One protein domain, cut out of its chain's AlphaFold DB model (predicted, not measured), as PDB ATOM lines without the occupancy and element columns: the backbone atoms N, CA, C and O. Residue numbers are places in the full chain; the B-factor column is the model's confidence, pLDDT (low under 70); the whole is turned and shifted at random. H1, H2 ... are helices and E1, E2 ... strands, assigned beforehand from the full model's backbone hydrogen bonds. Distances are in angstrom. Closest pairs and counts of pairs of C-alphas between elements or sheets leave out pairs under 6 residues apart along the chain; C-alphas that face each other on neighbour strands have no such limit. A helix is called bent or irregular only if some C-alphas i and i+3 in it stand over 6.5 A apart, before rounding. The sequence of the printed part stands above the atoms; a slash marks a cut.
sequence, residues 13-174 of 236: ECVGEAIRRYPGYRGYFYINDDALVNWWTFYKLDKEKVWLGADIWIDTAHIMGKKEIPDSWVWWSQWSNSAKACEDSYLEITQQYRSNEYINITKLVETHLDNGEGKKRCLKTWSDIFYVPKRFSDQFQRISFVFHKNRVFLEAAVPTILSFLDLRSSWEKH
ATOM      1  N   GLU A  13     -33.987  -0.327   7.638       97.62
ATOM      2  CA  GLU A  13     -32.709  -1.048   7.617       97.62
ATOM      3  C   GLU A  13     -31.956  -0.890   6.291       97.62
ATOM      4  O   GLU A  13     -30.740  -1.073   6.237       97.62
ATOM      5  N   CYS A  14     -32.630  -0.442   5.228       96.94
ATOM      6  CA  CYS A  14     -31.957  -0.034   3.998       96.94
ATOM      7  C   CYS A  14     -30.928   1.078   4.252       96.94
ATOM      8  O   CYS A  14     -29.910   1.118   3.562       96.94
ATOM      9  N   VAL A  15     -31.130   1.934   5.264       97.88
ATOM     10  CA  VAL A  15     -30.128   2.928   5.681       97.88
ATOM     11  C   VAL A  15     -28.915   2.255   6.312       97.88
ATOM     12  O   VAL A  15     -27.788   2.569   5.937       97.88
ATOM     13  N   GLY A  16     -29.127   1.305   7.228       97.81
ATOM     14  CA  GLY A  16     -28.046   0.523   7.832       97.81
ATOM     15  C   GLY A  16     -27.219  -0.203   6.771       97.81
ATOM     16  O   GLY A  16     -25.988  -0.138   6.769       97.81
ATOM     17  N   GLU A  17     -27.888  -0.818   5.795       97.62
ATOM     18  CA  GLU A  17     -27.226  -1.492   4.680       97.62
ATOM     19  C   GLU A  17     -26.492  -0.517   3.753       97.62
ATOM     20  O   GLU A  17     -25.375  -0.813   3.322       97.62
ATOM     21  N   ALA A  18     -27.068   0.655   3.473       97.62
ATOM     22  CA  ALA A  18     -26.404   1.693   2.690       97.62
ATOM     23  C   ALA A  18     -25.122   2.184   3.376       97.62
ATOM     24  O   ALA A  18     -24.096   2.304   2.709       97.62
ATOM     25  N   ILE A  19     -25.149   2.385   4.699       98.06
ATOM     26  CA  ILE A  19     -23.971   2.756   5.498       98.06
ATOM     27  C   ILE A  19     -22.876   1.692   5.383       98.06
ATOM     28  O   ILE A  19     -21.712   2.031   5.168       98.06
ATOM     29  N   ARG A  20     -23.233   0.408   5.517       97.12
ATOM     30  CA  ARG A  20     -22.268  -0.700   5.442       97.12
ATOM     31  C   ARG A  20     -21.644  -0.838   4.058       97.12
ATOM     32  O   ARG A  20     -20.450  -1.102   3.954       97.12
ATOM     33  N   ARG A  21     -22.439  -0.684   2.995       96.94
ATOM     34  CA  ARG A  21     -21.963  -0.835   1.610       96.94
ATOM     35  C   ARG A  21     -21.198   0.375   1.105       96.94
ATOM     36  O   ARG A  21     -20.270   0.217   0.317       96.94
ATOM     37  N   TYR A  22     -21.605   1.565   1.524       96.62
ATOM     38  CA  TYR A  22     -21.076   2.812   1.002       96.62
ATOM     39  C   TYR A  22     -20.748   3.775   2.149       96.62
ATOM     40  O   TYR A  22     -21.417   4.796   2.301       96.62
ATOM     41  N   PRO A  23     -19.731   3.463   2.973       96.31
ATOM     42  CA  PRO A  23     -19.356   4.305   4.097       96.31
ATOM     43  C   PRO A  23     -18.755   5.641   3.634       96.31
ATOM     44  O   PRO A  23     -18.255   5.781   2.520       96.31
ATOM     45  N   GLY A  24     -18.728   6.626   4.533       95.00
ATOM     46  CA  GLY A  24     -17.961   7.863   4.345       95.00
ATOM     47  C   GLY A  24     -18.758   9.099   3.924       95.00
ATOM     48  O   GLY A  24     -18.215  10.201   4.062       95.00
ATOM     49  N   TYR A  25     -20.027   8.954   3.518       97.25
ATOM     50  CA  TYR A  25     -20.923  10.088   3.254       97.25
ATOM     51  C   TYR A  25     -21.117  10.979   4.485       97.25
ATOM     52  O   TYR A  25     -20.962  10.539   5.624       97.25
ATOM     53  N   ARG A  26     -21.495  12.242   4.246       96.88
ATOM     54  CA  ARG A  26     -21.814  13.220   5.303       96.88
ATOM     55  C   ARG A  26     -22.990  12.783   6.186       96.88
ATOM     56  O   ARG A  26     -23.050  13.149   7.355       96.88
ATOM     57  N   GLY A  27     -23.879  11.971   5.637       97.69
ATOM     58  CA  GLY A  27     -24.962  11.310   6.340       97.69
ATOM     59  C   GLY A  27     -25.866  10.591   5.352       97.69
ATOM     60  O   GLY A  27     -25.602  10.590   4.148       97.69
ATOM     61  N   TYR A  28     -26.912   9.969   5.877       98.31
ATOM     62  CA  TYR A  28     -27.793   9.080   5.135       98.31
ATOM     63  C   TYR A  28     -29.228   9.513   5.367       98.31
ATOM     64  O   TYR A  28     -29.652   9.682   6.510       98.31
ATOM     65  N   PHE A  29     -29.953   9.721   4.274       96.56
ATOM     66  CA  PHE A  29     -31.328  10.191   4.292       96.56
ATOM     67  C   PHE A  29     -32.275   9.075   3.868       96.56
ATOM     68  O   PHE A  29     -32.026   8.406   2.865       96.56
ATOM     69  N   TYR A  30     -33.351   8.900   4.626       96.25
ATOM     70  CA  TYR A  30     -34.417   7.949   4.350       96.25
ATOM     71  C   TYR A  30     -35.708   8.676   4.007       96.25
ATOM     72  O   TYR A  30     -36.073   9.644   4.679       96.25
ATOM     73  N   ILE A  31     -36.402   8.147   3.005       94.62
ATOM     74  CA  ILE A  31     -37.797   8.448   2.701       94.62
ATOM     75  C   ILE A  31     -38.537   7.132   2.492       94.62
ATOM     76  O   ILE A  31     -37.971   6.196   1.919       94.62
ATOM     77  N   ASN A  32     -39.788   7.076   2.924       90.50
ATOM     78  CA  ASN A  32     -40.687   5.982   2.594       90.50
ATOM     79  C   ASN A  32     -41.309   6.166   1.198       90.50
ATOM     80  O   ASN A  32     -41.231   7.250   0.611       90.50
ATOM     81  N   ASP A  33     -41.895   5.106   0.646       84.81
ATOM     82  CA  ASP A  33     -42.370   5.055  -0.742       84.81
ATOM     83  C   ASP A  33     -43.606   5.923  -1.027       84.81
ATOM     84  O   ASP A  33     -43.823   6.331  -2.171       84.81
ATOM     85  N   ASP A  34     -44.386   6.251  -0.000       90.06
ATOM     86  CA  ASP A  34     -45.579   7.093  -0.073       90.06
ATOM     87  C   ASP A  34     -45.416   8.464   0.607       90.06
ATOM     88  O   ASP A  34     -46.404   9.143   0.892       90.06
ATOM     89  N   ALA A  35     -44.180   8.930   0.800       93.56
ATOM     90  CA  ALA A  35     -43.894  10.300   1.219       93.56
ATOM     91  C   ALA A  35     -43.524  11.186   0.017       93.56
ATOM     92  O   ALA A  35     -42.534  10.956  -0.680       93.56
ATOM     93  N   LEU A  36     -44.278  12.268  -0.201       95.00
ATOM     94  CA  LEU A  36     -43.921  13.294  -1.181       95.00
ATOM     95  C   LEU A  36     -43.129  14.411  -0.495       95.00
ATOM     96  O   LEU A  36     -43.678  15.172   0.301       95.00
ATOM     97  N   VAL A  37     -41.840  14.519  -0.825       94.12
ATOM     98  CA  VAL A  37     -40.892  15.424  -0.161       94.12
ATOM     99  C   VAL A  37     -40.594  16.656  -1.009       94.12
ATOM    100  O   VAL A  37     -40.150  16.555  -2.154       94.12
ATOM    101  N   ASN A  38     -40.739  17.834  -0.409       94.19
ATOM    102  CA  ASN A  38     -40.310  19.094  -1.001       94.19
ATOM    103  C   ASN A  38     -38.843  19.344  -0.642       94.19
ATOM    104  O   ASN A  38     -38.518  20.063   0.304       94.19
ATOM    105  N   TRP A  39     -37.935  18.735  -1.406       89.88
ATOM    106  CA  TRP A  39     -36.484  18.731  -1.164       89.88
ATOM    107  C   TRP A  39     -35.859  20.120  -0.986       89.88
ATOM    108  O   TRP A  39     -34.926  20.297  -0.202       89.88
ATOM    109  N   TRP A  40     -36.405  21.132  -1.664       91.69
ATOM    110  CA  TRP A  40     -35.975  22.530  -1.536       91.69
ATOM    111  C   TRP A  40     -36.274  23.136  -0.157       91.69
ATOM    112  O   TRP A  40     -35.840  24.246   0.120       91.69
ATOM    113  N   THR A  41     -36.982  22.440   0.729       92.50
ATOM    114  CA  THR A  41     -37.150  22.855   2.130       92.50
ATOM    115  C   THR A  41     -36.041  22.304   3.039       92.50
ATOM    116  O   THR A  41     -35.857  22.807   4.143       92.50
ATOM    117  N   PHE A  42     -35.255  21.320   2.577       91.19
ATOM    118  CA  PHE A  42     -34.266  20.597   3.392       91.19
ATOM    119  C   PHE A  42     -32.840  21.163   3.281       91.19
ATOM    120  O   PHE A  42     -31.974  20.831   4.092       91.19
ATOM    121  N   TYR A  43     -32.547  22.028   2.298       86.62
ATOM    122  CA  TYR A  43     -31.170  22.505   2.076       86.62
ATOM    123  C   TYR A  43     -30.593  23.265   3.277       86.62
ATOM    124  O   TYR A  43     -29.393  23.146   3.533       86.62
ATOM    125  N   LYS A  44     -31.446  23.986   4.021       88.25
ATOM    126  CA  LYS A  44     -31.088  24.785   5.206       88.25
ATOM    127  C   LYS A  44     -30.892  23.968   6.477       88.25
ATOM    128  O   LYS A  44     -30.334  24.498   7.430       88.25
ATOM    129  N   LEU A  45     -31.343  22.716   6.499       94.06
ATOM    130  CA  LEU A  45     -31.254  21.887   7.695       94.06
ATOM    131  C   LEU A  45     -29.797  21.570   8.024       94.06
ATOM    132  O   LEU A  45     -28.977  21.303   7.130       94.06
ATOM    133  N   ASP A  46     -29.503  21.578   9.321       95.94
ATOM    134  CA  ASP A  46     -28.189  21.251   9.856       95.94
ATOM    135  C   ASP A  46     -27.908  19.751   9.698       95.94
ATOM    136  O   ASP A  46     -28.445  18.904  10.411       95.94
ATOM    137  N   LYS A  47     -27.033  19.427   8.746       95.50
ATOM    138  CA  LYS A  47     -26.651  18.057   8.368       95.50
ATOM    139  C   LYS A  47     -25.714  17.392   9.374       95.50
ATOM    140  O   LYS A  47     -25.324  16.247   9.149       95.50
ATOM    141  N   GLU A  48     -25.346  18.085  10.448       97.19
ATOM    142  CA  GLU A  48     -24.640  17.483  11.573       97.19
ATOM    143  C   GLU A  48     -25.613  16.904  12.606       97.19
ATOM    144  O   GLU A  48     -25.204  16.076  13.411       97.19
ATOM    145  N   LYS A  49     -26.897  17.273  12.579       97.88
ATOM    146  CA  LYS A  49     -27.916  16.763  13.507       97.88
ATOM    147  C   LYS A  49     -28.689  15.585  12.926       97.88
ATOM    148  O   LYS A  49     -28.784  15.419  11.714       97.88
ATOM    149  N   VAL A  50     -29.289  14.791  13.811       98.06
ATOM    150  CA  VAL A  50     -30.341  13.829  13.450       98.06
ATOM    151  C   VAL A  50     -31.585  14.594  13.003       98.06
ATOM    152  O   VAL A  50     -31.951  15.581  13.644       98.06
ATOM    153  N   TRP A  51     -32.234  14.145  11.925       96.88
ATOM    154  CA  TRP A  51     -33.532  14.682  11.497       96.88
ATOM    155  C   TRP A  51     -34.614  13.634  11.692       96.88
ATOM    156  O   TRP A  51     -34.397  12.461  11.385       96.88
ATOM    157  N   LEU A  52     -35.790  14.076  12.128       95.38
ATOM    158  CA  LEU A  52     -36.994  13.256  12.203       95.38
ATOM    159  C   LEU A  52     -38.191  14.057  11.679       95.38
ATOM    160  O   LEU A  52     -38.373  15.228  12.021       95.38
ATOM    161  N   GLY A  53     -38.996  13.418  10.830       94.25
ATOM    162  CA  GLY A  53     -40.140  14.044  10.166       94.25
ATOM    163  C   GLY A  53     -41.391  14.219  11.031       94.25
ATOM    164  O   GLY A  53     -42.372  14.768  10.539       94.25
ATOM    165  N   ALA A  54     -41.392  13.773  12.288       94.50
ATOM    166  CA  ALA A  54     -42.563  13.784  13.162       94.50
ATOM    167  C   ALA A  54     -42.198  13.960  14.643       94.50
ATOM    168  O   ALA A  54     -41.055  13.732  15.051       94.50
ATOM    169  N   ASP A  55     -43.185  14.355  15.446       93.50
ATOM    170  CA  ASP A  55     -43.061  14.396  16.902       93.50
ATOM    171  C   ASP A  55     -43.182  12.995  17.514       93.50
ATOM    172  O   ASP A  55     -43.934  12.139  17.046       93.50
ATOM    173  N   ILE A  56     -42.452  12.765  18.604       94.50
ATOM    174  CA  ILE A  56     -42.497  11.500  19.345       94.50
ATOM    175  C   ILE A  56     -43.638  11.525  20.360       94.50
ATOM    176  O   ILE A  56     -43.697  12.404  21.219       94.50
ATOM    177  N   TRP A  57     -44.485  10.496  20.330       94.25
ATOM    178  CA  TRP A  57     -45.621  10.339  21.239       94.25
ATOM    179  C   TRP A  57     -45.221   9.635  22.543       94.25
ATOM    180  O   TRP A  57     -45.582   8.481  22.785       94.25
ATOM    181  N   ILE A  58     -44.457  10.335  23.388       93.38
ATOM    182  CA  ILE A  58     -43.847   9.772  24.607       93.38
ATOM    183  C   ILE A  58     -44.870   9.181  25.594       93.38
ATOM    184  O   ILE A  58     -44.615   8.126  26.178       93.38
ATOM    185  N   ASP A  59     -46.047   9.799  25.718       91.88
ATOM    186  CA  ASP A  59     -47.086   9.396  26.676       91.88
ATOM    187  C   ASP A  59     -47.721   8.042  26.337       91.88
ATOM    188  O   ASP A  59     -48.198   7.331  27.219       91.88
ATOM    189  N   THR A  60     -47.680   7.659  25.058       92.06
ATOM    190  CA  THR A  60     -48.239   6.392  24.550       92.06
ATOM    191  C   THR A  60     -47.161   5.356  24.213       92.06
ATOM    192  O   THR A  60     -47.461   4.276  23.701       92.06
ATOM    193  N   ALA A  61     -45.894   5.671  24.504       94.75
ATOM    194  CA  ALA A  61     -44.765   4.778  24.286       94.75
ATOM    195  C   ALA A  61     -44.811   3.579  25.247       94.75
ATOM    196  O   ALA A  61     -45.074   3.721  26.447       94.75
ATOM    197  N   HIS A  62     -44.490   2.389  24.737       95.38
ATOM    198  CA  HIS A  62     -44.443   1.185  25.563       95.38
ATOM    199  C   HIS A  62     -43.236   1.224  26.514       95.38
ATOM    200  O   HIS A  62     -42.127   1.583  26.119       95.38
ATOM    201  N   ILE A  63     -43.447   0.855  27.782       96.25
ATOM    202  CA  ILE A  63     -42.385   0.759  28.793       96.25
ATOM    203  C   ILE A  63     -41.930  -0.692  28.869       96.25
ATOM    204  O   ILE A  63     -42.727  -1.551  29.243       96.25
ATOM    205  N   MET A  64     -40.659  -0.941  28.570       94.81
ATOM    206  CA  MET A  64     -40.086  -2.289  28.567       94.81
ATOM    207  C   MET A  64     -40.245  -2.961  29.938       94.81
ATOM    208  O   MET A  64     -40.090  -2.315  30.981       94.81
ATOM    209  N   GLY A  65     -40.556  -4.256  29.942       92.12
ATOM    210  CA  GLY A  65     -40.773  -5.055  31.149       92.12
ATOM    211  C   GLY A  65     -42.158  -4.897  31.789       92.12
ATOM    212  O   GLY A  65     -42.461  -5.592  32.764       92.12
ATOM    213  N   LYS A  66     -43.032  -4.023  31.266       89.94
ATOM    214  CA  LYS A  66     -44.443  -4.007  31.672       89.94
ATOM    215  C   LYS A  66     -45.221  -5.096  30.938       89.94
ATOM    216  O   LYS A  66     -45.163  -5.199  29.721       89.94
ATOM    217  N   LYS A  67     -46.010  -5.868  31.695       82.94
ATOM    218  CA  LYS A  67     -46.896  -6.904  31.136       82.94
ATOM    219  C   LYS A  67     -48.028  -6.325  30.285       82.94
ATOM    220  O   LYS A  67     -48.483  -6.983  29.359       82.94
ATOM    221  N   GLU A  68     -48.490  -5.124  30.618       88.38
ATOM    222  CA  GLU A  68     -49.551  -4.441  29.884       88.38
ATOM    223  C   GLU A  68     -48.952  -3.640  28.721       88.38
ATOM    224  O   GLU A  68     -48.169  -2.705  28.919       88.38
ATOM    225  N   ILE A  69     -49.311  -4.044  27.504       87.50
ATOM    226  CA  ILE A  69     -48.964  -3.346  26.269       87.50
ATOM    227  C   ILE A  69     -50.087  -2.340  25.971       87.50
ATOM    228  O   ILE A  69     -51.246  -2.755  25.960       87.50
ATOM    229  N   PRO A  70     -49.780  -1.052  25.716       84.88
ATOM    230  CA  PRO A  70     -50.803  -0.061  25.386       84.88
ATOM    231  C   PRO A  70     -51.637  -0.482  24.169       84.88
ATOM    232  O   PRO A  70     -51.082  -0.902  23.157       84.88
ATOM    233  N   ASP A  71     -52.953  -0.306  24.226       84.06
ATOM    234  CA  ASP A  71     -53.883  -0.570  23.116       84.06
ATOM    235  C   ASP A  71     -54.011   0.611  22.136       84.06
ATOM    236  O   ASP A  71     -54.497   0.455  21.019       84.06
ATOM    237  N   SER A  72     -53.489   1.781  22.517       85.19
ATOM    238  CA  SER A  72     -53.447   3.021  21.719       85.19
ATOM    239  C   SER A  72     -52.751   2.918  20.352       85.19
ATOM    240  O   SER A  72     -52.679   3.903  19.610       85.19
ATOM    241  N   TRP A  73     -52.169   1.765  20.011       89.06
ATOM    242  CA  TRP A  73     -51.508   1.560  18.731       89.06
ATOM    243  C   TRP A  73     -51.484   0.092  18.313       89.06
ATOM    244  O   TRP A  73     -50.827  -0.748  18.928       89.06
ATOM    245  N   VAL A  74     -52.151  -0.192  17.198       88.56
ATOM    246  CA  VAL A  74     -52.345  -1.542  16.649       88.56
ATOM    247  C   VAL A  74     -51.040  -2.290  16.365       88.56
ATOM    248  O   VAL A  74     -50.991  -3.515  16.459       88.56
ATOM    249  N   TRP A  75     -49.952  -1.579  16.069       90.88
ATOM    250  CA  TRP A  75     -48.663  -2.200  15.772       90.88
ATOM    251  C   TRP A  75     -47.937  -2.730  17.007       90.88
ATOM    252  O   TRP A  75     -46.981  -3.486  16.847       90.88
ATOM    253  N   TRP A  76     -48.357  -2.388  18.230       90.94
ATOM    254  CA  TRP A  76     -47.710  -2.942  19.417       90.94
ATOM    255  C   TRP A  76     -47.911  -4.449  19.567       90.94
ATOM    256  O   TRP A  76     -46.969  -5.134  19.973       90.94
ATOM    257  N   SER A  77     -49.114  -4.934  19.257       84.50
ATOM    258  CA  SER A  77     -49.516  -6.327  19.483       84.50
ATOM    259  C   SER A  77     -50.404  -6.922  18.386       84.50
ATOM    260  O   SER A  77     -50.301  -8.114  18.108       84.50
ATOM    261  N   GLN A  78     -51.287  -6.130  17.767       82.69
ATOM    262  CA  GLN A  78     -52.322  -6.648  16.869       82.69
ATOM    263  C   GLN A  78     -51.787  -6.930  15.463       82.69
ATOM    264  O   GLN A  78     -52.017  -8.004  14.915       82.69
ATOM    265  N   TRP A  79     -51.118  -5.951  14.855       83.19
ATOM    266  CA  TRP A  79     -50.608  -6.059  13.479       83.19
ATOM    267  C   TRP A  79     -49.130  -6.431  13.432       83.19
ATOM    268  O   TRP A  79     -48.620  -6.867  12.403       83.19
ATOM    269  N   SER A  80     -48.437  -6.286  14.560       84.06
ATOM    270  CA  SER A  80     -47.097  -6.815  14.762       84.06
ATOM    271  C   SER A  80     -46.836  -7.013  16.253       84.06
ATOM    272  O   SER A  80     -47.582  -6.505  17.084       84.06
ATOM    273  N   ASN A  81     -45.756  -7.711  16.601       91.94
ATOM    274  CA  ASN A  81     -45.316  -7.880  17.987       91.94
ATOM    275  C   ASN A  81     -44.261  -6.822  18.378       91.94
ATOM    276  O   ASN A  81     -43.275  -7.134  19.049       91.94
ATOM    277  N   SER A  82     -44.414  -5.581  17.889       95.31
ATOM    278  CA  SER A  82     -43.349  -4.565  17.909       95.31
ATOM    279  C   SER A  82     -42.906  -4.187  19.323       95.31
ATOM    280  O   SER A  82     -41.718  -3.972  19.550       95.31
ATOM    281  N   ALA A  83     -43.827  -4.155  20.294       94.88
ATOM    282  CA  ALA A  83     -43.485  -3.825  21.680       94.88
ATOM    283  C   ALA A  83     -42.490  -4.842  22.261       94.88
ATOM    284  O   ALA A  83     -41.430  -4.469  22.766       94.88
ATOM    285  N   LYS A  84     -42.799  -6.135  22.104       94.94
ATOM    286  CA  LYS A  84     -41.946  -7.223  22.580       94.94
ATOM    287  C   LYS A  84     -40.639  -7.311  21.789       94.94
ATOM    288  O   LYS A  84     -39.575  -7.389  22.392       94.94
ATOM    289  N   ALA A  85     -40.711  -7.218  20.462       97.06
ATOM    290  CA  ALA A  85     -39.541  -7.213  19.585       97.06
ATOM    291  C   ALA A  85     -38.558  -6.075  19.914       97.06
ATOM    292  O   ALA A  85     -37.339  -6.255  19.867       97.06
ATOM    293  N   CYS A  86     -39.077  -4.895  20.253       97.69
ATOM    294  CA  CYS A  86     -38.270  -3.749  20.651       97.69
ATOM    295  C   CYS A  86     -37.589  -3.975  22.010       97.69
ATOM    296  O   CYS A  86     -36.404  -3.665  22.154       97.69
ATOM    297  N   GLU A  87     -38.287  -4.560  22.989       96.69
ATOM    298  CA  GLU A  87     -37.672  -4.955  24.263       96.69
ATOM    299  C   GLU A  87     -36.564  -5.995  24.056       96.69
ATOM    300  O   GLU A  87     -35.461  -5.836  24.580       96.69
ATOM    301  N   ASP A  88     -36.818  -7.017  23.238       97.06
ATOM    302  CA  ASP A  88     -35.827  -8.047  22.921       97.06
ATOM    303  C   ASP A  88     -34.606  -7.435  22.208       97.06
ATOM    304  O   ASP A  88     -33.465  -7.755  22.543       97.06
ATOM    305  N   SER A  89     -34.825  -6.459  21.318       97.88
ATOM    306  CA  SER A  89     -33.749  -5.703  20.661       97.88
ATOM    307  C   SER A  89     -32.914  -4.895  21.655       97.88
ATOM    308  O   SER A  89     -31.686  -4.909  21.586       97.88
ATOM    309  N   TYR A  90     -33.558  -4.207  22.603       96.81
ATOM    310  CA  TYR A  90     -32.874  -3.464  23.663       96.81
ATOM    311  C   TYR A  90     -31.998  -4.396  24.513       96.81
ATOM    312  O   TYR A  90     -30.837  -4.085  24.802       96.81
ATOM    313  N   LEU A  91     -32.532  -5.555  24.904       96.00
ATOM    314  CA  LEU A  91     -31.792  -6.558  25.669       96.00
ATOM    315  C   LEU A  91     -30.607  -7.107  24.868       96.00
ATOM    316  O   LEU A  91     -29.502  -7.177  25.402       96.00
ATOM    317  N   GLU A  92     -30.801  -7.420  23.586       95.75
ATOM    318  CA  GLU A  92     -29.729  -7.896  22.710       95.75
ATOM    319  C   GLU A  92     -28.620  -6.845  22.568       95.75
ATOM    320  O   GLU A  92     -27.456  -7.159  22.800       95.75
ATOM    321  N   ILE A  93     -28.956  -5.581  22.291       94.12
ATOM    322  CA  ILE A  93     -27.981  -4.484  22.171       94.12
ATOM    323  C   ILE A  93     -27.185  -4.307  23.470       94.12
ATOM    324  O   ILE A  93     -25.954  -4.225  23.450       94.12
ATOM    325  N   THR A  94     -27.867  -4.267  24.616       92.00
ATOM    326  CA  THR A  94     -27.200  -4.057  25.910       92.00
ATOM    327  C   THR A  94     -26.307  -5.227  26.320       92.00
ATOM    328  O   THR A  94     -25.283  -5.011  26.967       92.00
ATOM    329  N   GLN A  95     -26.642  -6.455  25.914       91.50
ATOM    330  CA  GLN A  95     -25.813  -7.638  26.152       91.50
ATOM    331  C   GLN A  95     -24.648  -7.734  25.160       91.50
ATOM    332  O   GLN A  95     -23.501  -7.899  25.578       91.50
ATOM    333  N   GLN A  96     -24.920  -7.588  23.862       86.38
ATOM    334  CA  GLN A  96     -23.950  -7.753  22.777       86.38
ATOM    335  C   GLN A  96     -22.814  -6.730  22.852       86.38
ATOM    336  O   GLN A  96     -21.659  -7.069  22.589       86.38
ATOM    337  N   TYR A  97     -23.117  -5.485  23.228       85.44
ATOM    338  CA  TYR A  97     -22.129  -4.403  23.250       85.44
ATOM    339  C   TYR A  97     -21.526  -4.134  24.632       85.44
ATOM    340  O   TYR A  97     -20.736  -3.204  24.771       85.44
ATOM    341  N   ARG A  98     -21.827  -4.961  25.645       82.69
ATOM    342  CA  ARG A  98     -21.370  -4.764  27.034       82.69
ATOM    343  C   ARG A  98     -19.849  -4.634  27.185       82.69
ATOM    344  O   ARG A  98     -19.399  -3.918  28.070       82.69
ATOM    345  N   SER A  99     -19.088  -5.311  26.327       78.00
ATOM    346  CA  SER A  99     -17.615  -5.296  26.330       78.00
ATOM    347  C   SER A  99     -17.037  -4.830  24.990       78.00
ATOM    348  O   SER A  99     -15.942  -5.233  24.612       78.00
ATOM    349  N   ASN A 100     -17.799  -4.054  24.212       84.00
ATOM    350  CA  ASN A 100     -17.357  -3.608  22.895       84.00
ATOM    351  C   ASN A 100     -16.452  -2.372  23.010       84.00
ATOM    352  O   ASN A 100     -16.856  -1.358  23.566       84.00
ATOM    353  N   GLU A 101     -15.248  -2.438  22.443       79.88
ATOM    354  CA  GLU A 101     -14.270  -1.339  22.504       79.88
ATOM    355  C   GLU A 101     -14.612  -0.159  21.576       79.88
ATOM    356  O   GLU A 101     -14.141   0.956  21.785       79.88
ATOM    357  N   TYR A 102     -15.450  -0.384  20.560       79.06
ATOM    358  CA  TYR A 102     -15.801   0.611  19.542       79.06
ATOM    359  C   TYR A 102     -17.097   1.362  19.868       79.06
ATOM    360  O   TYR A 102     -17.311   2.473  19.382       79.06
ATOM    361  N   ILE A 103     -17.968   0.772  20.692       86.25
ATOM    362  CA  ILE A 103     -19.250   1.356  21.090       86.25
ATOM    363  C   ILE A 103     -19.314   1.515  22.599       86.25
ATOM    364  O   ILE A 103     -19.387   0.543  23.344       86.25
ATOM    365  N   ASN A 104     -19.429   2.767  23.041       91.75
ATOM    366  CA  ASN A 104     -19.781   3.079  24.418       91.75
ATOM    367  C   ASN A 104     -21.281   2.840  24.644       91.75
ATOM    368  O   ASN A 104     -22.097   3.760  24.551       91.75
ATOM    369  N   ILE A 105     -21.641   1.584  24.917       93.56
ATOM    370  CA  ILE A 105     -23.033   1.181  25.130       93.56
ATOM    371  C   ILE A 105     -23.666   1.887  26.332       93.56
ATOM    372  O   ILE A 105     -24.841   2.239  26.275       93.56
ATOM    373  N   THR A 106     -22.890   2.155  27.385       93.38
ATOM    374  CA  THR A 106     -23.362   2.863  28.581       93.38
ATOM    375  C   THR A 106     -23.896   4.240  28.207       93.38
ATOM    376  O   THR A 106     -25.046   4.544  28.507       93.38
ATOM    377  N   LYS A 107     -23.126   5.018  27.434       95.19
ATOM    378  CA  LYS A 107     -23.548   6.344  26.964       95.19
ATOM    379  C   LYS A 107     -24.801   6.285  26.086       95.19
ATOM    380  O   LYS A 107     -25.677   7.141  26.211       95.19
ATOM    381  N   LEU A 108     -24.896   5.300  25.190       96.25
ATOM    382  CA  LEU A 108     -26.080   5.133  24.337       96.25
ATOM    383  C   LEU A 108     -27.328   4.831  25.181       96.25
ATOM    384  O   LEU A 108     -28.391   5.402  24.948       96.25
ATOM    385  N   VAL A 109     -27.199   3.953  26.179       96.12
ATOM    386  CA  VAL A 109     -28.289   3.598  27.098       96.12
ATOM    387  C   VAL A 109     -28.702   4.784  27.966       96.12
ATOM    388  O   VAL A 109     -29.897   5.006  28.125       96.12
ATOM    389  N   GLU A 110     -27.750   5.548  28.498       97.31
ATOM    390  CA  GLU A 110     -28.022   6.776  29.256       97.31
ATOM    391  C   GLU A 110     -28.775   7.795  28.392       97.31
ATOM    392  O   GLU A 110     -29.839   8.263  28.786       97.31
ATOM    393  N   THR A 111     -28.312   8.031  27.161       98.25
ATOM    394  CA  THR A 111     -28.983   8.927  26.199       98.25
ATOM    395  C   THR A 111     -30.414   8.461  25.904       98.25
ATOM    396  O   THR A 111     -31.348   9.266  25.876       98.25
ATOM    397  N   HIS A 112     -30.615   7.152  25.730       98.06
ATOM    398  CA  HIS A 112     -31.942   6.571  25.532       98.06
ATOM    399  C   HIS A 112     -32.850   6.756  26.756       98.06
ATOM    400  O   HIS A 112     -34.024   7.096  26.599       98.06
ATOM    401  N   LEU A 113     -32.324   6.561  27.968       97.81
ATOM    402  CA  LEU A 113     -33.067   6.768  29.212       97.81
ATOM    403  C   LEU A 113     -33.469   8.232  29.388       97.81
ATOM    404  O   LEU A 113     -34.624   8.490  29.717       97.81
ATOM    405  N   ASP A 114     -32.570   9.177  29.112       97.88
ATOM    406  CA  ASP A 114     -32.869  10.612  29.157       97.88
ATOM    407  C   ASP A 114     -33.983  10.963  28.168       97.88
ATOM    408  O   ASP A 114     -34.985  11.593  28.516       97.88
ATOM    409  N   ASN A 115     -33.871  10.457  26.939       97.56
ATOM    410  CA  ASN A 115     -34.902  10.614  25.919       97.56
ATOM    411  C   ASN A 115     -36.237   9.963  26.309       97.56
ATOM    412  O   ASN A 115     -37.287  10.445  25.873       97.56
ATOM    413  N   GLY A 116     -36.197   8.905  27.119       96.81
ATOM    414  CA  GLY A 116     -37.335   8.176  27.670       96.81
ATOM    415  C   GLY A 116     -37.834   8.681  29.028       96.81
ATOM    416  O   GLY A 116     -38.646   7.994  29.652       96.81
ATOM    417  N   GLU A 117     -37.377   9.845  29.499       96.56
ATOM    418  CA  GLU A 117     -37.755  10.427  30.801       96.56
ATOM    419  C   GLU A 117     -37.442   9.487  31.978       96.56
ATOM    420  O   GLU A 117     -38.277   9.202  32.841       96.56
ATOM    421  N   GLY A 118     -36.231   8.928  31.966       96.81
ATOM    422  CA  GLY A 118     -35.727   7.993  32.970       96.81
ATOM    423  C   GLY A 118     -36.280   6.570  32.848       96.81
ATOM    424  O   GLY A 118     -36.002   5.731  33.705       96.81
ATOM    425  N   LYS A 119     -37.064   6.264  31.806       96.81
ATOM    426  CA  LYS A 119     -37.645   4.930  31.584       96.81
ATOM    427  C   LYS A 119     -37.133   4.321  30.284       96.81
ATOM    428  O   LYS A 119     -36.945   5.010  29.290       96.81
ATOM    429  N   LYS A 120     -36.969   2.996  30.280       96.38
ATOM    430  CA  LYS A 120     -36.651   2.214  29.076       96.38
ATOM    431  C   LYS A 120     -37.909   2.107  28.222       96.38
ATOM    432  O   LYS A 120     -38.857   1.420  28.614       96.38
ATOM    433  N   ARG A 121     -37.962   2.842  27.111       96.62
ATOM    434  CA  ARG A 121     -39.181   2.986  26.309       96.62
ATOM    435  C   ARG A 121     -38.962   2.534  24.881       96.62
ATOM    436  O   ARG A 121     -38.016   2.954  24.233       96.62
ATOM    437  N   CYS A 122     -39.909   1.773  24.362       96.69
ATOM    438  CA  CYS A 122     -40.098   1.657  22.926       96.69
ATOM    439  C   CYS A 122     -40.858   2.899  22.470       96.69
ATOM    440  O   CYS A 122     -42.063   3.024  22.705       96.69
ATOM    441  N   LEU A 123     -40.117   3.857  21.913       96.44
ATOM    442  CA  LEU A 123     -40.665   5.119  21.427       96.44
ATOM    443  C   LEU A 123     -41.504   4.880  20.173       96.44
ATOM    444  O   LEU A 123     -41.359   3.856  19.515       96.44
ATOM    445  N   LYS A 124     -42.386   5.831  19.860       94.75
ATOM    446  CA  LYS A 124     -43.366   5.718  18.778       94.75
ATOM    447  C   LYS A 124     -43.533   7.054  18.069       94.75
ATOM    448  O   LYS A 124     -43.694   8.080  18.735       94.75
ATOM    449  N   THR A 125     -43.496   7.033  16.743       94.75
ATOM    450  CA  THR A 125     -43.756   8.189  15.877       94.75
ATOM    451  C   THR A 125     -43.911   7.742  14.428       94.75
ATOM    452  O   THR A 125     -43.424   6.673  14.054       94.75
ATOM    453  N   TRP A 126     -44.491   8.590  13.586       94.81
ATOM    454  CA  TRP A 126     -44.379   8.423  12.143       94.81
ATOM    455  C   TRP A 126     -42.915   8.476  11.698       94.81
ATOM    456  O   TRP A 126     -42.187   9.412  12.034       94.81
ATOM    457  N   SER A 127     -42.464   7.476  10.943       94.81
ATOM    458  CA  SER A 127     -41.037   7.325  10.614       94.81
ATOM    459  C   SER A 127     -40.761   7.271   9.117       94.81
ATOM    460  O   SER A 127     -39.820   6.618   8.667       94.81
ATOM    461  N   ASP A 128     -41.559   8.010   8.352       94.44
ATOM    462  CA  ASP A 128     -41.456   8.062   6.897       94.44
ATOM    463  C   ASP A 128     -40.246   8.848   6.407       94.44
ATOM    464  O   ASP A 128     -39.807   8.661   5.276       94.44
ATOM    465  N   ILE A 129     -39.685   9.717   7.253       95.62
ATOM    466  CA  ILE A 129     -38.507  10.521   6.932       95.62
ATOM    467  C   ILE A 129     -37.584  10.630   8.138       95.62
ATOM    468  O   ILE A 129     -37.992  11.088   9.211       95.62
ATOM    469  N   PHE A 130     -36.309  10.301   7.931       97.00
ATOM    470  CA  PHE A 130     -35.252  10.590   8.895       97.00
ATOM    471  C   PHE A 130     -33.886  10.761   8.222       97.00
ATOM    472  O   PHE A 130     -33.656  10.328   7.093       97.00
ATOM    473  N   TYR A 131     -32.962  11.401   8.935       98.00
ATOM    474  CA  TYR A 131     -31.573  11.570   8.514       98.00
ATOM    475  C   TYR A 131     -30.621  11.187   9.641       98.00
ATOM    476  O   TYR A 131     -30.802  11.609  10.786       98.00
ATOM    477  N   VAL A 132     -29.575  10.439   9.294       98.44
ATOM    478  CA  VAL A 132     -28.504  10.040  10.210       98.44
ATOM    479  C   VAL A 132     -27.199  10.716   9.781       98.44
ATOM    480  O   VAL A 132     -26.675  10.386   8.710       98.44
ATOM    481  N   PRO A 133     -26.632  11.636  10.582       98.31
ATOM    482  CA  PRO A 133     -25.351  12.262  10.271       98.31
ATOM    483  C   PRO A 133     -24.202  11.253  10.393       98.31
ATOM    484  O   PRO A 133     -24.269  10.296  11.168       98.31
ATOM    485  N   LYS A 134     -23.098  11.502   9.677       97.81
ATOM    486  CA  LYS A 134     -21.904  10.635   9.640       97.81
ATOM    487  C   LYS A 134     -21.413  10.218  11.025       97.81
ATOM    488  O   LYS A 134     -21.037   9.068  11.216       97.81
ATOM    489  N   ARG A 135     -21.441  11.133  11.999       96.50
ATOM    490  CA  ARG A 135     -20.975  10.871  13.371       96.50
ATOM    491  C   ARG A 135     -21.737   9.753  14.093       96.50
ATOM    492  O   ARG A 135     -21.220   9.223  15.069       96.50
ATOM    493  N   PHE A 136     -22.935   9.407  13.617       97.69
ATOM    494  CA  PHE A 136     -23.774   8.350  14.176       97.69
ATOM    495  C   PHE A 136     -23.957   7.151  13.244       97.69
ATOM    496  O   PHE A 136     -24.696   6.229  13.583       97.69
ATOM    497  N   SER A 137     -23.322   7.135  12.066       97.00
ATOM    498  CA  SER A 137     -23.602   6.100  11.067       97.00
ATOM    499  C   SER A 137     -23.184   4.703  11.535       97.00
ATOM    500  O   SER A 137     -23.918   3.747  11.297       97.00
ATOM    501  N   ASP A 138     -22.044   4.565  12.225       95.31
ATOM    502  CA  ASP A 138     -21.598   3.249  12.714       95.31
ATOM    503  C   ASP A 138     -22.496   2.707  13.835       95.31
ATOM    504  O   ASP A 138     -22.850   1.528  13.831       95.31
ATOM    505  N   GLN A 139     -22.937   3.562  14.761       96.38
ATOM    506  CA  GLN A 139     -23.883   3.161  15.800       96.38
ATOM    507  C   GLN A 139     -25.246   2.821  15.187       96.38
ATOM    508  O   GLN A 139     -25.806   1.772  15.502       96.38
ATOM    509  N   PHE A 140     -25.758   3.657  14.275       98.00
ATOM    510  CA  PHE A 140     -27.049   3.422  13.629       98.00
ATOM    511  C   PHE A 140     -27.072   2.071  12.921       98.00
ATOM    512  O   PHE A 140     -27.939   1.267  13.233       98.00
ATOM    513  N   GLN A 141     -26.108   1.779  12.036       97.31
ATOM    514  CA  GLN A 141     -26.140   0.549  11.230       97.31
ATOM    515  C   GLN A 141     -26.086  -0.736  12.071       97.31
ATOM    516  O   GLN A 141     -26.615  -1.768  11.664       97.31
ATOM    517  N   ARG A 142     -25.471  -0.681  13.257       96.12
ATOM    518  CA  ARG A 142     -25.398  -1.813  14.194       96.12
ATOM    519  C   ARG A 142     -26.690  -2.010  14.966       96.12
ATOM    520  O   ARG A 142     -27.138  -3.141  15.124       96.12
ATOM    521  N   ILE A 143     -27.265  -0.918  15.464       97.31
ATOM    522  CA  ILE A 143     -28.510  -0.946  16.237       97.31
ATOM    523  C   ILE A 143     -29.678  -1.283  15.303       97.31
ATOM    524  O   ILE A 143     -30.485  -2.151  15.628       97.31
ATOM    525  N   SER A 144     -29.739  -0.659  14.124       98.12
ATOM    526  CA  SER A 144     -30.788  -0.898  13.133       98.12
ATOM    527  C   SER A 144     -30.815  -2.357  12.678       98.12
ATOM    528  O   SER A 144     -31.894  -2.938  12.604       98.12
ATOM    529  N   PHE A 145     -29.645  -2.990  12.518       97.38
ATOM    530  CA  PHE A 145     -29.546  -4.416  12.208       97.38
ATOM    531  C   PHE A 145     -30.207  -5.297  13.279       97.38
ATOM    532  O   PHE A 145     -30.932  -6.232  12.943       97.38
ATOM    533  N   VAL A 146     -30.001  -4.998  14.567       97.50
ATOM    534  CA  VAL A 146     -30.627  -5.760  15.664       97.50
ATOM    535  C   VAL A 146     -32.144  -5.562  15.678       97.50
ATOM    536  O   VAL A 146     -32.890  -6.532  15.814       97.50
ATOM    537  N   PHE A 147     -32.615  -4.328  15.487       98.12
ATOM    538  CA  PHE A 147     -34.047  -4.026  15.401       98.12
ATOM    539  C   PHE A 147     -34.710  -4.716  14.197       98.12
ATOM    540  O   PHE A 147     -35.796  -5.283  14.323       98.12
ATOM    541  N   HIS A 148     -34.032  -4.733  13.046       97.81
ATOM    542  CA  HIS A 148     -34.485  -5.423  11.838       97.81
ATOM    543  C   HIS A 148     -34.569  -6.932  12.048       97.81
ATOM    544  O   HIS A 148     -35.610  -7.535  11.787       97.81
ATOM    545  N   LYS A 149     -33.503  -7.529  12.593       96.81
ATOM    546  CA  LYS A 149     -33.429  -8.958  12.924       96.81
ATOM    547  C   LYS A 149     -34.592  -9.388  13.820       96.81
ATOM    548  O   LYS A 149     -35.193 -10.432  13.575       96.81
ATOM    549  N   ASN A 150     -34.927  -8.576  14.821       97.06
ATOM    550  CA  ASN A 150     -36.027  -8.836  15.751       97.06
ATOM    551  C   ASN A 150     -37.405  -8.398  15.222       97.06
ATOM    552  O   ASN A 150     -38.398  -8.581  15.917       97.06
ATOM    553  N   ARG A 151     -37.495  -7.883  13.986       96.38
ATOM    554  CA  ARG A 151     -38.751  -7.492  13.319       96.38
ATOM    555  C   ARG A 151     -39.510  -6.372  14.038       96.38
ATOM    556  O   ARG A 151     -40.736  -6.396  14.131       96.38
ATOM    557  N   VAL A 152     -38.793  -5.357  14.519       97.62
ATOM    558  CA  VAL A 152     -39.419  -4.156  15.093       97.62
ATOM    559  C   VAL A 152     -39.985  -3.284  13.971       97.62
ATOM    560  O   VAL A 152     -39.254  -2.918  13.046       97.62
ATOM    561  N   PHE A 153     -41.273  -2.942  14.054       97.44
ATOM    562  CA  PHE A 153     -41.959  -2.100  13.067       97.44
ATOM    563  C   PHE A 153     -41.360  -0.684  13.020       97.44
ATOM    564  O   PHE A 153     -41.016  -0.136  14.069       97.44
ATOM    565  N   LEU A 154     -41.246  -0.085  11.826       96.31
ATOM    566  CA  LEU A 154     -40.508   1.167  11.586       96.31
ATOM    567  C   LEU A 154     -40.876   2.315  12.529       96.31
ATOM    568  O   LEU A 154     -39.981   2.961  13.069       96.31
ATOM    569  N   GLU A 155     -42.168   2.506  12.793       96.12
ATOM    570  CA  GLU A 155     -42.678   3.595  13.637       96.12
ATOM    571  C   GLU A 155     -42.283   3.443  15.115       96.12
ATOM    572  O   GLU A 155     -42.374   4.398  15.884       96.12
ATOM    573  N   ALA A 156     -41.819   2.256  15.519       97.50
ATOM    574  CA  ALA A 156     -41.189   2.025  16.814       97.50
ATOM    575  C   ALA A 156     -39.662   1.957  16.715       97.50
ATOM    576  O   ALA A 156     -38.947   2.472  17.577       97.50
ATOM    577  N   ALA A 157     -39.154   1.323  15.658       98.12
ATOM    578  CA  ALA A 157     -37.735   1.097  15.466       98.12
ATOM    579  C   ALA A 157     -36.976   2.412  15.310       98.12
ATOM    580  O   ALA A 157     -36.069   2.682  16.090       98.12
ATOM    581  N   VAL A 158     -37.366   3.254  14.356       98.06
ATOM    582  CA  VAL A 158     -36.659   4.499  14.041       98.06
ATOM    583  C   VAL A 158     -36.562   5.438  15.248       98.06
ATOM    584  O   VAL A 158     -35.432   5.767  15.616       98.06
ATOM    585  N   PRO A 159     -37.652   5.847  15.935       97.94
ATOM    586  CA  PRO A 159     -37.517   6.761  17.069       97.94
ATOM    587  C   PRO A 159     -36.701   6.147  18.207       97.94
ATOM    588  O   PRO A 159     -35.930   6.853  18.858       97.94
ATOM    589  N   THR A 160     -36.828   4.836  18.431       98.44
ATOM    590  CA  THR A 160     -36.082   4.145  19.484       98.44
ATOM    591  C   THR A 160     -34.594   4.075  19.140       98.44
ATOM    592  O   THR A 160     -33.776   4.469  19.965       98.44
ATOM    593  N   ILE A 161     -34.221   3.687  17.916       98.62
ATOM    594  CA  ILE A 161     -32.830   3.685  17.436       98.62
ATOM    595  C   ILE A 161     -32.226   5.084  17.573       98.62
ATOM    596  O   ILE A 161     -31.180   5.236  18.196       98.62
ATOM    597  N   LEU A 162     -32.894   6.115  17.045       98.38
ATOM    598  CA  LEU A 162     -32.388   7.489  17.081       98.38
ATOM    599  C   LEU A 162     -32.207   8.002  18.515       98.38
ATOM    600  O   LEU A 162     -31.257   8.735  18.784       98.38
ATOM    601  N   SER A 163     -33.058   7.574  19.450       98.12
ATOM    602  CA  SER A 163     -32.939   7.959  20.860       98.12
ATOM    603  C   SER A 163     -31.715   7.389  21.579       98.12
ATOM    604  O   SER A 163     -31.348   7.921  22.620       98.12
ATOM    605  N   PHE A 164     -31.059   6.360  21.034       98.06
ATOM    606  CA  PHE A 164     -29.739   5.948  21.515       98.06
ATOM    607  C   PHE A 164     -28.629   6.888  21.033       98.06
ATOM    608  O   PHE A 164     -27.602   6.999  21.695       98.06
ATOM    609  N   LEU A 165     -28.799   7.523  19.869       97.81
ATOM    610  CA  LEU A 165     -27.717   8.203  19.153       97.81
ATOM    611  C   LEU A 165     -27.469   9.621  19.660       97.81
ATOM    612  O   LEU A 165     -26.317  10.019  19.811       97.81
ATOM    613  N   ASP A 166     -28.538  10.379  19.900       97.75
ATOM    614  CA  ASP A 166     -28.443  11.770  20.343       97.75
ATOM    615  C   ASP A 166     -29.658  12.170  21.189       97.75
ATOM    616  O   ASP A 166     -30.728  11.559  21.104       97.75
ATOM    617  N   LEU A 167     -29.522  13.238  21.974       97.75
ATOM    618  CA  LEU A 167     -30.633  13.786  22.754       97.75
ATOM    619  C   LEU A 167     -31.692  14.380  21.822       97.75
ATOM    620  O   LEU A 167     -31.362  15.174  20.941       97.75
ATOM    621  N   ARG A 168     -32.975  14.084  22.058       95.25
ATOM    622  CA  ARG A 168     -34.112  14.596  21.264       95.25
ATOM    623  C   ARG A 168     -34.143  16.121  21.176       95.25
ATOM    624  O   ARG A 168     -34.594  16.669  20.175       95.25
ATOM    625  N   SER A 169     -33.660  16.809  22.209       95.19
ATOM    626  CA  SER A 169     -33.551  18.273  22.250       95.19
ATOM    627  C   SER A 169     -32.546  18.840  21.241       95.19
ATOM    628  O   SER A 169     -32.647  20.008  20.880       95.19
ATOM    629  N   SER A 170     -31.598  18.025  20.774       96.44
ATOM    630  CA  SER A 170     -30.593  18.408  19.778       96.44
ATOM    631  C   SER A 170     -31.027  18.141  18.338       96.44
ATOM    632  O   SER A 170     -30.356  18.598  17.413       96.44
ATOM    633  N   TRP A 171     -32.113  17.389  18.131       96.38
ATOM    634  CA  TRP A 171     -32.542  16.974  16.800       96.38
ATOM    635  C   TRP A 171     -33.074  18.154  15.993       96.38
ATOM    636  O   TRP A 171     -33.715  19.067  16.520       96.38
ATOM    637  N   GLU A 172     -32.843  18.109  14.687       95.06
ATOM    638  CA  GLU A 172     -33.439  19.058  13.762       95.06
ATOM    639  C   GLU A 172     -34.877  18.617  13.461       95.06
ATOM    640  O   GLU A 172     -35.126  17.569  12.856       95.06
ATOM    641  N   LYS A 173     -35.840  19.416  13.921       89.50
ATOM    642  CA  LYS A 173     -37.266  19.138  13.751       89.50
ATOM    643  C   LYS A 173     -37.747  19.688  12.417       89.50
ATOM    644  O   LYS A 173     -37.866  20.901  12.252       89.50
ATOM    645  N   HIS A 174     -38.098  18.804  11.487       88.75
ATOM    646  CA  HIS A 174     -38.610  19.198  10.170       88.75
ATOM    647  C   HIS A 174     -39.940  18.518   9.856       88.75
ATOM    648  O   HIS A 174     -40.075  17.768   8.893       88.75
TER     649      HIS A 174
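Overview. This is residues 13 to 174 of the 236 residues of an uncharacterized protein of Paramuricea clavata (UniProt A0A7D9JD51). H5 lies in the middle with helices H2, H3 and H4 packed round it, mostly crossed; H1 and a small sheet of two strands sit together at one side by H4. A long unnamed stretch, residues 32 to 81, loops round the outside. The printed part has 162 residues, in the order H1 E1 H2 H3 E2 H4 H5, and E1 and E2 are antiparallel. The class is mostly helix, though only 73 of the residues are in named elements. The whole is compact, with a radius of gyration of the C-alphas of 15.0 A and spans of 45 by 38 by 27 A.

Along the chain. Find C-alpha 13 at (-32.709, -1.048, 7.617), where H1 begins and runs to residue 21, 12.3 A. E1 follows at residues 27 to 31, 13.6 A. H2 is residues 82 to 96, 20.3 A, and H3 is residues 105 to 115, 15.2 A. E2 is residues 129 to 133, 13.7 A. H4, residues 134 to 149, spans 23.0 A; it has a kink of 34 degrees near residue 141 and is irregular, with C-alphas 135 and 138 7.7 A apart. H5, residues 154 to 165, spans 16.4 A and ends at C-alpha 165, (-27.717, 8.203, 19.153).

Arrangement. Start at the hubs, H4 and H5, a helical hairpin at a steep tilt of 42 degrees; their closest C-alphas, Phe 147 and Ala 157, are 6.3 A apart. H3 touches H5, closest at the C-alphas of His 112 and Phe 164, 4.6 A. H2 touches H4, closest at the C-alphas of Ser 89 and Phe 147, 5.5 A. H1 touches H4 at a steep tilt of 55 degrees, closest at the C-alphas of Gly 16 and Gln 141, 3.9 A. Between E1 and E2, N 28 and O 132 are 2.9 A apart, within hydrogen-bond range. Every O i to N i+4 pair is within range in H1, H2 and H3; H4 has 10 of 12 and H5 6 of 8.

Size, cuts and confidence. Look at Trp 40 and Lys 67, whose C-alphas are the two farthest apart, 45.3 A. The links E1 to H2 and H3 to E2 are long; residues 62 to 63 pair antiparallel with residues 121 to 122. The printed part has no cut, and no printed residue is under 70 in pLDDT.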